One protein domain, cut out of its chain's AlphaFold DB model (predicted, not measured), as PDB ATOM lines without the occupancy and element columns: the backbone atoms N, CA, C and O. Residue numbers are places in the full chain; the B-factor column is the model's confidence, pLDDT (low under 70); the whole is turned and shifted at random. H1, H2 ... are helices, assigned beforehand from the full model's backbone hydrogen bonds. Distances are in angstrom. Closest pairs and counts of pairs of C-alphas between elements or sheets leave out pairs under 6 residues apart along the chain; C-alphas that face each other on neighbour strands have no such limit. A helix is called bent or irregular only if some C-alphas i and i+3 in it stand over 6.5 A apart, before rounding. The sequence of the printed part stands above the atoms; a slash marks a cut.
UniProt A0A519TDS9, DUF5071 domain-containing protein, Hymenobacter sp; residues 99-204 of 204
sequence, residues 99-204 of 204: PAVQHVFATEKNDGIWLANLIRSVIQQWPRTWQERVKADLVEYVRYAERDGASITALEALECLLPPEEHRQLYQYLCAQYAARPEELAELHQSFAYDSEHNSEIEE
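AT A GLANCE: This is residues 99 to 204 of the 204 residues of the protein "DUF5071 domain-containing protein" of Hymenobacter sp (UniProt A0A519TDS9). Short H4 makes the core of a helical body, with H2, H3 and H5 packed round it. H1 packs on H3 at one end; H6 lies at the other, and residues 196 to 204 stick out. The printed part has 106 residues with six named helices, H1 to H6, no named strand, all helix. It is compact, radius of gyration of the C-alphas 13.7 A, spanning 42 by 36 by 22 A.

IN THESE COORDINATES: H1 is residues 99 to 107, from C-alpha 99 at (-30.638, -28.993, 31.136); H2 is 112 to 123; H3 is 128 to 144, 23.2 A; H4 is 150 to 157; H5 is 164 to 177, 20.1 A; H6 is 182 to 198, 24.7 A, ending at C-alpha 198 (-60.617, -30.711, 14.458). H3 is irregular, C-alphas 133 and 136 being 7.5 A apart.

HOW THE PARTS SIT: H4 touches H2, closest C-alphas Ala 116 and Ala 150, 4.4 A. H4 forms helical hairpins with H3 and H5. H6 is close to H4 but not clearly touching, closest C-alphas Ile 152 and Leu 188, 6.2 A. O i to N i+4 pairs are within hydrogen-bond range throughout H1, H2, H4 and H5, in 9 of 13 in H3 and 10 of 13 in H6.

THE WHOLE: The printed part has no cut and no long link; residues 194 to 204 have pLDDT under 70.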
ATOM      1  N   PRO A  99     -31.070 -29.585  29.868       98.56
ATOM      2  CA  PRO A  99     -30.638 -28.993  31.136       98.56
ATOM      3  C   PRO A  99     -30.714 -27.461  31.151       98.56
ATOM      4  O   PRO A  99     -31.029 -26.867  32.179       98.56
ATOM      5  N   ALA A 100     -30.446 -26.815  30.012       98.56
ATOM      6  CA  ALA A 100     -30.529 -25.364  29.895       98.56
ATOM      7  C   ALA A 100     -31.987 -24.881  29.858       98.56
ATOM      8  O   ALA A 100     -32.311 -23.886  30.495       98.56
ATOM      9  N   VAL A 101     -32.879 -25.618  29.192       98.56
ATOM     10  CA  VAL A 101     -34.326 -25.345  29.208       98.56
ATOM     11  C   VAL A 101     -34.901 -25.457  30.620       98.56
ATOM     12  O   VAL A 101     -35.603 -24.556  31.069       98.56
ATOM     13  N   GLN A 102     -34.552 -26.511  31.360       98.56
ATOM     14  CA  GLN A 102     -34.979 -26.675  32.755       98.56
ATOM     15  C   GLN A 102     -34.447 -25.553  33.654       98.56
ATOM     16  O   GLN A 102     -35.141 -25.088  34.555       98.56
ATOM     17  N   HIS A 103     -33.230 -25.072  33.384       98.44
ATOM     18  CA  HIS A 103     -32.695 -23.911  34.081       98.44
ATOM     19  C   HIS A 103     -33.538 -22.650  33.842       98.44
ATOM     20  O   HIS A 103     -33.838 -21.957  34.810       98.44
ATOM     21  N   VAL A 104     -33.982 -22.394  32.602       98.19
ATOM     22  CA  VAL A 104     -34.862 -21.254  32.283       98.19
ATOM     23  C   VAL A 104     -36.183 -21.343  33.055       98.19
ATOM     24  O   VAL A 104     -36.576 -20.360  33.675       98.19
ATOM     25  N   PHE A 105     -36.830 -22.514  33.125       97.50
ATOM     26  CA  PHE A 105     -38.026 -22.687  33.969       97.50
ATOM     27  C   PHE A 105     -37.762 -22.356  35.445       97.50
ATOM     28  O   PHE A 105     -38.598 -21.739  36.107       97.50
ATOM     29  N   ALA A 106     -36.595 -22.740  35.964       96.88
ATOM     30  CA  ALA A 106     -36.246 -22.529  37.362       96.88
ATOM     31  C   ALA A 106     -35.926 -21.061  37.702       96.88
ATOM     32  O   ALA A 106     -36.234 -20.618  38.813       96.88
ATOM     33  N   THR A 107     -35.295 -20.310  36.792       97.06
ATOM     34  CA  THR A 107     -34.823 -18.939  37.072       97.06
ATOM     35  C   THR A 107     -35.721 -17.845  36.507       97.06
ATOM     36  O   THR A 107     -35.847 -16.796  37.136       97.06
ATOM     37  N   GLU A 108     -36.411 -18.099  35.395       95.81
ATOM     38  CA  GLU A 108     -37.118 -17.085  34.596       95.81
ATOM     39  C   GLU A 108     -38.639 -17.228  34.654       95.81
ATOM     40  O   GLU A 108     -39.360 -16.739  33.795       95.81
ATOM     41  N   LYS A 109     -39.161 -17.865  35.706       92.25
ATOM     42  CA  LYS A 109     -40.596 -18.155  35.874       92.25
ATOM     43  C   LYS A 109     -41.551 -16.952  35.811       92.25
ATOM     44  O   LYS A 109     -42.752 -17.152  35.866       92.25
ATOM     45  N   ASN A 110     -41.040 -15.722  35.826       94.06
ATOM     46  CA  ASN A 110     -41.842 -14.498  35.750       94.06
ATOM     47  C   ASN A 110     -41.829 -13.864  34.353       94.06
ATOM     48  O   ASN A 110     -42.454 -12.824  34.172       94.06
ATOM     49  N   ASP A 111     -41.079 -14.429  33.408       95.44
ATOM     50  CA  ASP A 111     -41.041 -13.977  32.021       95.44
ATOM     51  C   ASP A 111     -41.949 -14.876  31.175       95.44
ATOM     52  O   ASP A 111     -41.507 -15.821  30.513       95.44
ATOM     53  N   GLY A 112     -43.254 -14.605  31.253       95.19
ATOM     54  CA  GLY A 112     -44.274 -15.376  30.551       95.19
ATOM     55  C   GLY A 112     -44.080 -15.383  29.043       95.19
ATOM     56  O   GLY A 112     -44.163 -16.429  28.403       95.19
ATOM     57  N   ILE A 113     -43.732 -14.235  28.465       95.69
ATOM     58  CA  ILE A 113     -43.507 -14.116  27.022       95.69
ATOM     59  C   ILE A 113     -42.360 -15.034  26.589       95.69
ATOM     60  O   ILE A 113     -42.517 -15.800  25.632       95.69
ATOM     61  N   TRP A 114     -41.232 -15.014  27.305       97.25
ATOM     62  CA  TRP A 114     -40.106 -15.888  26.989       97.25
ATOM     63  C   TRP A 114     -40.474 -17.365  27.130       97.25
ATOM     64  O   TRP A 114     -40.202 -18.159  26.226       97.25
ATOM     65  N   LEU A 115     -41.132 -17.752  28.224       97.69
ATOM     66  CA  LEU A 115     -41.504 -19.147  28.450       97.69
ATOM     67  C   LEU A 115     -42.544 -19.643  27.440       97.69
ATOM     68  O   LEU A 115     -42.388 -20.743  26.916       97.69
ATOM     69  N   ALA A 116     -43.535 -18.828  27.076       96.44
ATOM     70  CA  ALA A 116     -44.488 -19.152  26.017       96.44
ATOM     71  C   ALA A 116     -43.777 -19.384  24.672       96.44
ATOM     72  O   ALA A 116     -44.031 -20.384  23.993       96.44
ATOM     73  N   ASN A 117     -42.839 -18.505  24.307       97.81
ATOM     74  CA  ASN A 117     -42.041 -18.653  23.091       97.81
ATOM     75  C   ASN A 117     -41.178 -19.920  23.124       97.81
ATOM     76  O   ASN A 117     -41.149 -20.666  22.145       97.81
ATOM     77  N   LEU A 118     -40.510 -20.194  24.247       98.25
ATOM     78  CA  LEU A 118     -39.697 -21.394  24.445       98.25
ATOM     79  C   LEU A 118     -40.531 -22.672  24.298       98.25
ATOM     80  O   LEU A 118     -40.131 -23.598  23.589       98.25
ATOM     81  N   ILE A 119     -41.703 -22.719  24.934       98.25
ATOM     82  CA  ILE A 119     -42.595 -23.877  24.865       98.25
ATOM     83  C   ILE A 119     -43.046 -24.109  23.419       98.25
ATOM     84  O   ILE A 119     -42.904 -25.221  22.910       98.25
ATOM     85  N   ARG A 120     -43.521 -23.060  22.739       97.00
ATOM     86  CA  ARG A 120     -44.089 -23.159  21.387       97.00
ATOM     87  C   ARG A 120     -43.055 -23.480  20.309       97.00
ATOM     88  O   ARG A 120     -43.305 -24.288  19.415       97.00
ATOM     89  N   SER A 121     -41.897 -22.826  20.362       97.75
ATOM     90  CA  SER A 121     -40.886 -22.924  19.299       97.75
ATOM     91  C   SER A 121     -39.892 -24.064  19.484       97.75
ATOM     92  O   SER A 121     -39.310 -24.512  18.497       97.75
ATOM     93  N   VAL A 122     -39.708 -24.551  20.715       98.31
ATOM     94  CA  VAL A 122     -38.734 -25.607  21.016       98.31
ATOM     95  C   VAL A 122     -39.416 -26.842  21.587       98.31
ATOM     96  O   VAL A 122     -39.344 -27.912  20.987       98.31
ATOM     97  N   ILE A 123     -40.099 -26.721  22.727       98.25
ATOM     98  CA  ILE A 123     -40.570 -27.901  23.474       98.25
ATOM     99  C   ILE A 123     -41.647 -28.662  22.697       98.25
ATOM    100  O   ILE A 123     -41.527 -29.873  22.538       98.25
ATOM    101  N   GLN A 124     -42.656 -27.977  22.154       97.25
ATOM    102  CA  GLN A 124     -43.716 -28.612  21.357       97.25
ATOM    103  C   GLN A 124     -43.185 -29.275  20.073       97.25
ATOM    104  O   GLN A 124     -43.802 -30.208  19.566       97.25
ATOM    105  N   GLN A 125     -42.027 -28.837  19.574       97.62
ATOM    106  CA  GLN A 125     -41.395 -29.383  18.368       97.62
ATOM    107  C   GLN A 125     -40.474 -30.578  18.659       97.62
ATOM    108  O   GLN A 125     -40.051 -31.281  17.741       97.62
ATOM    109  N   TRP A 126     -40.133 -30.827  19.926       97.81
ATOM    110  CA  TRP A 126     -39.309 -31.971  20.299       97.81
ATOM    111  C   TRP A 126     -40.046 -33.303  20.132       97.81
ATOM    112  O   TRP A 126     -41.265 -33.365  20.290       97.81
ATOM    113  N   PRO A 127     -39.325 -34.418  19.908       97.44
ATOM    114  CA  PRO A 127     -39.918 -35.741  20.020       97.44
ATOM    115  C   PRO A 127     -40.478 -35.961  21.430       97.44
ATOM    116  O   PRO A 127     -39.893 -35.529  22.429       97.44
ATOM    117  N   ARG A 128     -41.581 -36.717  21.524       96.44
ATOM    118  CA  ARG A 128     -42.288 -36.995  22.787       96.44
ATOM    119  C   ARG A 128     -41.359 -37.444  23.918       96.44
ATOM    120  O   ARG A 128     -41.522 -37.019  25.054       96.44
ATOM    121  N   THR A 129     -40.355 -38.266  23.617       97.75
ATOM    122  CA  THR A 129     -39.377 -38.753  24.604       97.75
ATOM    123  C   THR A 129     -38.612 -37.638  25.315       97.75
ATOM    124  O   THR A 129     -38.203 -37.827  26.456       97.75
ATOM    125  N   TRP A 130     -38.396 -36.492  24.668       98.12
ATOM    126  CA  TRP A 130     -37.729 -35.337  25.277       98.12
ATOM    127  C   TRP A 130     -38.720 -34.404  25.957       98.12
ATOM    128  O   TRP A 130     -38.419 -33.911  27.039       98.12
ATOM    129  N   GLN A 131     -39.918 -34.233  25.392       98.25
ATOM    130  CA  GLN A 131     -41.000 -33.509  26.064       98.25
ATOM    131  C   GLN A 131     -41.314 -34.118  27.441       98.25
ATOM    132  O   GLN A 131     -41.420 -33.406  28.435       98.25
ATOM    133  N   GLU A 132     -41.338 -35.452  27.541       98.06
ATOM    134  CA  GLU A 132     -41.502 -36.175  28.811       98.06
ATOM    135  C   GLU A 132     -40.436 -35.812  29.860       98.06
ATOM    136  O   GLU A 132     -40.718 -35.837  31.059       98.06
ATOM    137  N   ARG A 133     -39.221 -35.428  29.441       98.44
ATOM    138  CA  ARG A 133     -38.136 -35.043  30.362       98.44
ATOM    139  C   ARG A 133     -38.338 -33.668  30.994       98.44
ATOM    140  O   ARG A 133     -37.760 -33.434  32.049       98.44
ATOM    141  N   VAL A 134     -39.150 -32.807  30.381       98.31
ATOM    142  CA  VAL A 134     -39.520 -31.475  30.902       98.31
ATOM    143  C   VAL A 134     -40.979 -31.410  31.369       98.31
ATOM    144  O   VAL A 134     -41.474 -30.358  31.763       98.31
ATOM    145  N   LYS A 135     -41.692 -32.544  31.364       98.44
ATOM    146  CA  LYS A 135     -43.109 -32.617  31.743       98.44
ATOM    147  C   LYS A 135     -43.374 -32.094  33.153       98.44
ATOM    148  O   LYS A 135     -44.362 -31.402  33.374       98.44
ATOM    149  N   ALA A 136     -42.512 -32.437  34.110       98.44
ATOM    150  CA  ALA A 136     -42.663 -31.976  35.487       98.44
ATOM    151  C   ALA A 136     -42.549 -30.445  35.584       98.44
ATOM    152  O   ALA A 136     -43.365 -29.832  36.267       98.44
ATOM    153  N   ASP A 137     -41.607 -29.852  34.844       98.38
ATOM    154  CA  ASP A 137     -41.403 -28.403  34.777       98.38
ATOM    155  C   ASP A 137     -42.639 -27.701  34.183       98.38
ATOM    156  O   ASP A 137     -43.137 -26.731  34.751       98.38
ATOM    157  N   LEU A 138     -43.215 -28.249  33.104       98.38
ATOM    158  CA  LEU A 138     -44.460 -27.747  32.507       98.38
ATOM    159  C   LEU A 138     -45.640 -27.811  33.489       98.38
ATOM    160  O   LEU A 138     -46.375 -26.838  33.636       98.38
ATOM    161  N   VAL A 139     -45.823 -28.938  34.189       98.38
ATOM    162  CA  VAL A 139     -46.902 -29.099  35.183       98.38
ATOM    163  C   VAL A 139     -46.735 -28.115  36.339       98.38
ATOM    164  O   VAL A 139     -47.719 -27.531  36.801       98.38
ATOM    165  N   GLU A 140     -45.507 -27.931  36.825       97.50
ATOM    166  CA  GLU A 140     -45.207 -26.936  37.853       97.50
ATOM    167  C   GLU A 140     -45.528 -25.524  37.359       97.50
ATOM    168  O   GLU A 140     -46.168 -24.759  38.082       97.50
ATOM    169  N   TYR A 141     -45.179 -25.208  36.113       96.62
ATOM    170  CA  TYR A 141     -45.439 -23.899  35.530       96.62
ATOM    171  C   TYR A 141     -46.937 -23.611  35.351       96.62
ATOM    172  O   TYR A 141     -47.410 -22.542  35.732       96.62
ATOM    173  N   VAL A 142     -47.732 -24.588  34.898       97.31
ATOM    174  CA  VAL A 142     -49.202 -24.456  34.865       97.31
ATOM    175  C   VAL A 142     -49.760 -24.168  36.262       97.31
ATOM    176  O   VAL A 142     -50.643 -23.327  36.431       97.31
ATOM    177  N   ARG A 143     -49.231 -24.830  37.296       96.31
ATOM    178  CA  ARG A 143     -49.652 -24.596  38.687       96.31
ATOM    179  C   ARG A 143     -49.217 -23.240  39.218       96.31
ATOM    180  O   ARG A 143     -49.918 -22.684  40.066       96.31
ATOM    181  N   TYR A 144     -48.101 -22.708  38.730       94.25
ATOM    182  CA  TYR A 144     -47.683 -21.348  39.037       94.25
ATOM    183  C   TYR A 144     -48.727 -20.321  38.572       94.25
ATOM    184  O   TYR A 144     -48.876 -19.290  39.226       94.25
ATOM    185  N   ALA A 145     -49.521 -20.655  37.542       90.94
ATOM    186  CA  ALA A 145     -50.609 -19.826  37.019       90.94
ATOM    187  C   ALA A 145     -50.128 -18.404  36.707       90.94
ATOM    188  O   ALA A 145     -50.759 -17.399  37.056       90.94
ATOM    189  N   GLU A 146     -48.962 -18.350  36.070       87.38
ATOM    190  CA  GLU A 146     -48.395 -17.124  35.548       87.38
ATOM    191  C   GLU A 146     -49.352 -16.484  34.542       87.38
ATOM    192  O   GLU A 146     -50.229 -17.146  33.967       87.38
ATOM    193  N   ARG A 147     -49.218 -15.170  34.422       74.12
ATOM    194  CA  ARG A 147     -50.066 -14.315  33.604       74.12
ATOM    195  C   ARG A 147     -49.489 -14.350  32.173       74.12
ATOM    196  O   ARG A 147     -48.745 -15.254  31.845       74.12
ATOM    197  N   ASP A 148     -49.936 -13.516  31.247       81.06
ATOM    198  CA  ASP A 148     -49.327 -13.432  29.901       81.06
ATOM    199  C   ASP A 148     -49.355 -14.719  29.024       81.06
ATOM    200  O   ASP A 148     -48.581 -14.853  28.076       81.06
ATOM    201  N   GLY A 149     -50.265 -15.666  29.293       84.19
ATOM    202  CA  GLY A 149     -50.582 -16.792  28.389       84.19
ATOM    203  C   GLY A 149     -49.594 -17.971  28.403       84.19
ATOM    204  O   GLY A 149     -49.858 -19.024  27.811       84.19
ATOM    205  N   ALA A 150     -48.483 -17.868  29.130       92.19
ATOM    206  CA  ALA A 150     -47.471 -18.921  29.196       92.19
ATOM    207  C   ALA A 150     -47.976 -20.195  29.892       92.19
ATOM    208  O   ALA A 150     -47.679 -21.305  29.454       92.19
ATOM    209  N   SER A 151     -48.806 -20.048  30.931       95.31
ATOM    210  CA  SER A 151     -49.458 -21.186  31.598       95.31
ATOM    211  C   SER A 151     -50.449 -21.908  30.680       95.31
ATOM    212  O   SER A 151     -50.579 -23.126  30.764       95.31
ATOM    213  N   ILE A 152     -51.123 -21.176  29.784       94.00
ATOM    214  CA  ILE A 152     -52.022 -21.752  28.772       94.00
ATOM    215  C   ILE A 152     -51.189 -22.546  27.760       94.00
ATOM    216  O   ILE A 152     -51.443 -23.728  27.553       94.00
ATOM    217  N   THR A 153     -50.114 -21.945  27.242       95.00
ATOM    218  CA  THR A 153     -49.194 -22.602  26.295       95.00
ATOM    219  C   THR A 153     -48.546 -23.860  26.903       95.00
ATOM    220  O   THR A 153     -48.382 -24.882  26.237       95.00
ATOM    221  N   ALA A 154     -48.196 -23.827  28.195       97.25
ATOM    222  CA  ALA A 154     -47.685 -24.997  28.912       97.25
ATOM    223  C   ALA A 154     -48.736 -26.112  29.030       97.25
ATOM    224  O   ALA A 154     -48.400 -27.288  28.896       97.25
ATOM    225  N   LEU A 155     -50.001 -25.753  29.263       96.88
ATOM    226  CA  LEU A 155     -51.101 -26.708  29.336       96.88
ATOM    227  C   LEU A 155     -51.395 -27.354  27.970       96.88
ATOM    228  O   LEU A 155     -51.619 -28.563  27.920       96.88
ATOM    229  N   GLU A 156     -51.336 -26.594  26.875       95.50
ATOM    230  CA  GLU A 156     -51.423 -27.121  25.502       95.50
ATOM    231  C   GLU A 156     -50.316 -28.152  25.245       95.50
ATOM    232  O   GLU A 156     -50.579 -29.281  24.839       95.50
ATOM    233  N   ALA A 157     -49.062 -27.820  25.581       96.38
ATOM    234  CA  ALA A 157     -47.935 -28.744  25.429       96.38
ATOM    235  C   ALA A 157     -48.080 -30.040  26.256       96.38
ATOM    236  O   ALA A 157     -47.447 -31.051  25.945       96.38
ATOM    237  N   LEU A 158     -48.905 -30.033  27.308       97.44
ATOM    238  CA  LEU A 158     -49.166 -31.193  28.159       97.44
ATOM    239  C   LEU A 158     -50.291 -32.103  27.653       97.44
ATOM    240  O   LEU A 158     -50.427 -33.205  28.188       97.44
ATOM    241  N   GLU A 159     -51.072 -31.694  26.651       93.75
ATOM    242  CA  GLU A 159     -52.259 -32.429  26.186       93.75
ATOM    243  C   GLU A 159     -51.935 -33.884  25.818       93.75
ATOM    244  O   GLU A 159     -52.580 -34.819  26.287       93.75
ATOM    245  N   CYS A 160     -50.858 -34.095  25.061       91.12
ATOM    246  CA  CYS A 160     -50.419 -35.429  24.649       91.12
ATOM    247  C   CYS A 160     -49.519 -36.145  25.680       91.12
ATOM    248  O   CYS A 160     -49.133 -37.303  25.471       91.12
ATOM    249  N   LEU A 161     -49.143 -35.470  26.773       96.06
ATOM    250  CA  LEU A 161     -48.190 -35.960  27.782       96.06
ATOM    251  C   LEU A 161     -48.864 -36.427  29.076       96.06
ATOM    252  O   LEU A 161     -48.251 -37.152  29.870       96.06
ATOM    253  N   LEU A 162     -50.112 -36.016  29.297       96.69
ATOM    254  CA  LEU A 162     -50.889 -36.349  30.483       96.69
ATOM    255  C   LEU A 162     -52.090 -37.237  30.144       96.69
ATOM    256  O   LEU A 162     -52.641 -37.165  29.047       96.69
ATOM    257  N   PRO A 163     -52.551 -38.066  31.096       96.50
ATOM    258  CA  PRO A 163     -53.881 -38.647  31.015       96.50
ATOM    259  C   PRO A 163     -54.949 -37.542  30.901       96.50
ATOM    260  O   PRO A 163     -54.828 -36.524  31.589       96.50
ATOM    261  N   PRO A 164     -56.043 -37.751  30.139       94.06
ATOM    262  CA  PRO A 164     -57.078 -36.730  29.940       94.06
ATOM    263  C   PRO A 164     -57.667 -36.159  31.236       94.06
ATOM    264  O   PRO A 164     -58.027 -34.987  31.304       94.06
ATOM    265  N   GLU A 165     -57.757 -36.977  32.286       95.56
ATOM    266  CA  GLU A 165     -58.260 -36.545  33.591       95.56
ATOM    267  C   GLU A 165     -57.287 -35.590  34.304       95.56
ATOM    268  O   GLU A 165     -57.716 -34.585  34.863       95.56
ATOM    269  N   GLU A 166     -55.979 -35.851  34.248       97.38
ATOM    270  CA  GLU A 166     -54.969 -34.959  34.837       97.38
ATOM    271  C   GLU A 166     -54.898 -33.629  34.078       97.38
ATOM    272  O   GLU A 166     -54.838 -32.562  34.692       97.38
ATOM    273  N   HIS A 167     -54.971 -33.681  32.745       96.69
ATOM    274  CA  HIS A 167     -55.024 -32.483  31.905       96.69
ATOM    275  C   HIS A 167     -56.262 -31.630  32.210       96.69
ATOM    276  O   HIS A 167     -56.143 -30.434  32.480       96.69
ATOM    277  N   ARG A 168     -57.440 -32.261  32.312       94.38
ATOM    278  CA  ARG A 168     -58.692 -31.597  32.705       94.38
ATOM    279  C   ARG A 168     -58.599 -30.934  34.080       94.38
ATOM    280  O   ARG A 168     -59.134 -29.841  34.260       94.38
ATOM    281  N   GLN A 169     -57.943 -31.569  35.050       97.19
ATOM    282  CA  GLN A 169     -57.755 -30.986  36.383       97.19
ATOM    283  C   GLN A 169     -56.896 -29.718  36.335       97.19
ATOM    284  O   GLN A 169     -57.226 -28.731  36.995       97.19
ATOM    285  N   LEU A 170     -55.825 -29.710  35.535       97.19
ATOM    286  CA  LEU A 170     -54.994 -28.522  35.334       97.19
ATOM    287  C   LEU A 170     -55.748 -27.405  34.598       97.19
ATOM    288  O   LEU A 170     -55.662 -26.244  34.999       97.19
ATOM    289  N   TYR A 171     -56.548 -27.750  33.590       95.38
ATOM    290  CA  TYR A 171     -57.440 -26.807  32.914       95.38
ATOM    291  C   TYR A 171     -58.421 -26.145  33.895       95.38
ATOM    292  O   TYR A 171     -58.493 -24.921  33.985       95.38
ATOM    293  N   GLN A 172     -59.135 -26.945  34.696       95.19
ATOM    294  CA  GLN A 172     -60.072 -26.435  35.703       95.19
ATOM    295  C   GLN A 172     -59.376 -25.552  36.743       95.19
ATOM    296  O   GLN A 172     -59.947 -24.553  37.187       95.19
ATOM    297  N   TYR A 173     -58.144 -25.905  37.116       96.12
ATOM    298  CA  TYR A 173     -57.319 -25.085  37.992       96.12
ATOM    299  C   TYR A 173     -57.047 -23.705  37.379       96.12
ATOM    300  O   TYR A 173     -57.322 -22.705  38.045       96.12
ATOM    301  N   LEU A 174     -56.595 -23.625  36.122       94.56
ATOM    302  CA  LEU A 174     -56.384 -22.338  35.443       94.56
ATOM    303  C   LEU A 174     -57.684 -21.534  35.313       94.56
ATOM    304  O   LEU A 174     -57.685 -20.346  35.630       94.56
ATOM    305  N   CYS A 175     -58.810 -22.167  34.959       92.44
ATOM    306  CA  CYS A 175     -60.112 -21.489  34.930       92.44
ATOM    307  C   CYS A 175     -60.453 -20.832  36.276       92.44
ATOM    308  O   CYS A 175     -60.965 -19.715  36.308       92.44
ATOM    309  N   ALA A 176     -60.162 -21.505  37.395       93.88
ATOM    310  CA  ALA A 176     -60.391 -20.946  38.724       93.88
ATOM    311  C   ALA A 176     -59.455 -19.763  39.027       93.88
ATOM    312  O   ALA A 176     -59.903 -18.776  39.613       93.88
ATOM    313  N   GLN A 177     -58.185 -19.827  38.605       93.19
ATOM    314  CA  GLN A 177     -57.226 -18.725  38.774       93.19
ATOM    315  C   GLN A 177     -57.591 -17.499  37.923       93.19
ATOM    316  O   GLN A 177     -57.453 -16.361  38.379       93.19
ATOM    317  N   TYR A 178     -58.119 -17.716  36.716       90.38
ATOM    318  CA  TYR A 178     -58.504 -16.659  35.777       90.38
ATOM    319  C   TYR A 178     -59.978 -16.243  35.881       90.38
ATOM    320  O   TYR A 178     -60.431 -15.391  35.125       90.38
ATOM    321  N   ALA A 179     -60.746 -16.758  36.848       86.50
ATOM    322  CA  ALA A 179     -62.185 -16.485  36.968       86.50
ATOM    323  C   ALA A 179     -62.540 -14.985  37.074       86.50
ATOM    324  O   ALA A 179     -63.617 -14.562  36.660       86.50
ATOM    325  N   ALA A 180     -61.634 -14.161  37.608       84.06
ATOM    326  CA  ALA A 180     -61.805 -12.709  37.693       84.06
ATOM    327  C   ALA A 180     -61.343 -11.953  36.427       84.06
ATOM    328  O   ALA A 180     -61.229 -10.727  36.456       84.06
ATOM    329  N   ARG A 181     -61.012 -12.671  35.344       83.00
ATOM    330  CA  ARG A 181     -60.280 -12.170  34.172       83.00
ATOM    331  C   ARG A 181     -60.848 -12.763  32.881       83.00
ATOM    332  O   ARG A 181     -60.349 -13.765  32.374       83.00
ATOM    333  N   PRO A 182     -61.907 -12.151  32.340       83.69
ATOM    334  CA  PRO A 182     -62.636 -12.723  31.217       83.69
ATOM    335  C   PRO A 182     -61.797 -12.853  29.938       83.69
ATOM    336  O   PRO A 182     -62.078 -13.743  29.150       83.69
ATOM    337  N   GLU A 183     -60.778 -12.012  29.735       83.50
ATOM    338  CA  GLU A 183     -59.901 -12.067  28.553       83.50
ATOM    339  C   GLU A 183     -58.991 -13.307  28.569       83.50
ATOM    340  O   GLU A 183     -59.054 -14.111  27.646       83.50
ATOM    341  N   GLU A 184     -58.235 -13.522  29.653       79.56
ATOM    342  CA  GLU A 184     -57.381 -14.713  29.844       79.56
ATOM    343  C   GLU A 184     -58.215 -16.011  29.825       79.56
ATOM    344  O   GLU A 184     -57.808 -17.036  29.282       79.56
ATOM    345  N   LEU A 185     -59.424 -15.964  30.394       82.88
ATOM    346  CA  LEU A 185     -60.349 -17.094  30.378       82.88
ATOM    347  C   LEU A 185     -60.892 -17.381  28.968       82.88
ATOM    348  O   LEU A 185     -61.045 -18.545  28.600       82.88
ATOM    349  N   ALA A 186     -61.178 -16.344  28.175       84.88
ATOM    350  CA  ALA A 186     -61.610 -16.498  26.789       84.88
ATOM    351  C   ALA A 186     -60.500 -17.094  25.915       84.88
ATOM    352  O   ALA A 186     -60.789 -17.982  25.119       84.88
ATOM    353  N   GLU A 187     -59.250 -16.663  26.101       82.62
ATOM    354  CA  GLU A 187     -58.082 -17.240  25.423       82.62
ATOM    355  C   GLU A 187     -57.929 -18.733  25.747       82.62
ATOM    356  O   GLU A 187     -57.845 -19.560  24.838       82.62
ATOM    357  N   LEU A 188     -58.007 -19.097  27.034       82.81
ATOM    358  CA  LEU A 188     -57.966 -20.494  27.476       82.81
ATOM    359  C   LEU A 188     -59.095 -21.329  26.848       82.81
ATOM    360  O   LEU A 188     -58.867 -22.450  26.406       82.81
ATOM    361  N   HIS A 189     -60.317 -20.800  26.789       86.75
ATOM    362  CA  HIS A 189     -61.433 -21.497  26.147       86.75
ATOM    363  C   HIS A 189     -61.258 -21.631  24.633       86.75
ATOM    364  O   HIS A 189     -61.593 -22.675  24.080       86.75
ATOM    365  N   GLN A 190     -60.762 -20.590  23.964       84.94
ATOM    366  CA  GLN A 190     -60.562 -20.590  22.519       84.94
ATOM    367  C   GLN A 190     -59.516 -21.625  22.098       84.94
ATOM    368  O   GLN A 190     -59.764 -22.359  21.144       84.94
ATOM    369  N   SER A 191     -58.402 -21.695  22.830       79.50
ATOM    370  CA  SER A 191     -57.354 -22.706  22.649       79.50
ATOM    371  C   SER A 191     -57.954 -24.121  22.638       79.50
ATOM    372  O   SER A 191     -57.814 -24.854  21.668       79.50
ATOM    373  N   PHE A 192     -58.787 -24.441  23.630       77.88
ATOM    374  CA  PHE A 192     -59.364 -25.777  23.799       77.88
ATOM    375  C   PHE A 192     -60.573 -26.092  22.907       77.88
ATOM    376  O   PHE A 192     -60.868 -27.259  22.644       77.88
ATOM    377  N   ALA A 193     -61.327 -25.078  22.477       76.31
ATOM    378  CA  ALA A 193     -62.472 -25.283  21.592       76.31
ATOM    379  C   ALA A 193     -62.020 -25.709  20.187       76.31
ATOM    380  O   ALA A 193     -62.641 -26.594  19.592       76.31
ATOM    381  N   TYR A 194     -60.921 -25.128  19.695       67.31
ATOM    382  CA  TYR A 194     -60.374 -25.406  18.366       67.31
ATOM    383  C   TYR A 194     -59.975 -26.883  18.187       67.31
ATOM    384  O   TYR A 194     -60.283 -27.489  17.158       67.31
ATOM    385  N   ASP A 195     -59.399 -27.492  19.225       59.97
ATOM    386  CA  ASP A 195     -58.933 -28.884  19.187       59.97
ATOM    387  C   ASP A 195     -60.080 -29.907  19.217       59.97
ATOM    388  O   ASP A 195     -59.977 -31.000  18.651       59.97
ATOM    389  N   SER A 196     -61.213 -29.557  19.837       61.78
ATOM    390  CA  SER A 196     -62.381 -30.444  19.913       61.78
ATOM    391  C   SER A 196     -63.111 -30.600  18.575       61.78
ATOM    392  O   SER A 196     -63.629 -31.678  18.282       61.78
ATOM    393  N   GLU A 197     -63.115 -29.553  17.745       64.81
ATOM    394  CA  GLU A 197     -63.745 -29.575  16.423       64.81
ATOM    395  C   GLU A 197     -62.857 -30.308  15.403       64.81
ATOM    396  O   GLU A 197     -63.349 -31.169  14.677       64.81
ATOM    397  N   HIS A 198     -61.538 -30.081  15.418       58.91
ATOM    398  CA  HIS A 198     -60.617 -30.711  14.458       58.91
ATOM    399  C   HIS A 198     -60.386 -32.210  14.697       58.91
ATOM    400  O   HIS A 198     -60.210 -32.961  13.739       58.91
ATOM    401  N   ASN A 199     -60.431 -32.687  15.946       54.75
ATOM    402  CA  ASN A 199     -60.290 -34.122  16.223       54.75
ATOM    403  C   ASN A 199     -61.533 -34.941  15.829       54.75
ATOM    404  O   ASN A 199     -61.425 -36.149  15.635       54.75
ATOM    405  N   SER A 200     -62.696 -34.301  15.663       55.53
ATOM    406  CA  SER A 200     -63.924 -34.979  15.226       55.53
ATOM    407  C   SER A 200     -63.977 -35.266  13.720       55.53
ATOM    408  O   SER A 200     -64.713 -36.154  13.301       55.53
ATOM    409  N   GLU A 201     -63.163 -34.579  12.911       55.88
ATOM    410  CA  GLU A 201     -63.135 -34.728  11.444       55.88
ATOM    411  C   GLU A 201     -62.121 -35.775  10.945       55.88
ATOM    412  O   GLU A 201     -62.148 -36.157   9.779       55.88
ATOM    413  N   ILE A 202     -61.218 -36.254  11.808       54.59
ATOM    414  CA  ILE A 202     -60.171 -37.234  11.447       54.59
ATOM    415  C   ILE A 202     -60.640 -38.687  11.685       54.59
ATOM    416  O   ILE A 202     -60.008 -39.631  11.209       54.59
ATOM    417  N   GLU A 203     -61.760 -38.884  12.387       49.34
ATOM    418  CA  GLU A 203     -62.333 -40.209  12.683       49.34
ATOM    419  C   GLU A 203     -63.436 -40.670  11.696       49.34
ATOM    420  O   GLU A 203     -64.028 -41.731  11.916       49.34
ATOM    421  N   GLU A 204     -63.685 -39.938  10.599       45.06
ATOM    422  CA  GLU A 204     -64.564 -40.349   9.476       45.06
ATOM    423  C   GLU A 204     -63.788 -40.885   8.259       45.06
ATOM    424  O   GLU A 204     -64.239 -41.909   7.684       45.06
TER     425      GLU A 204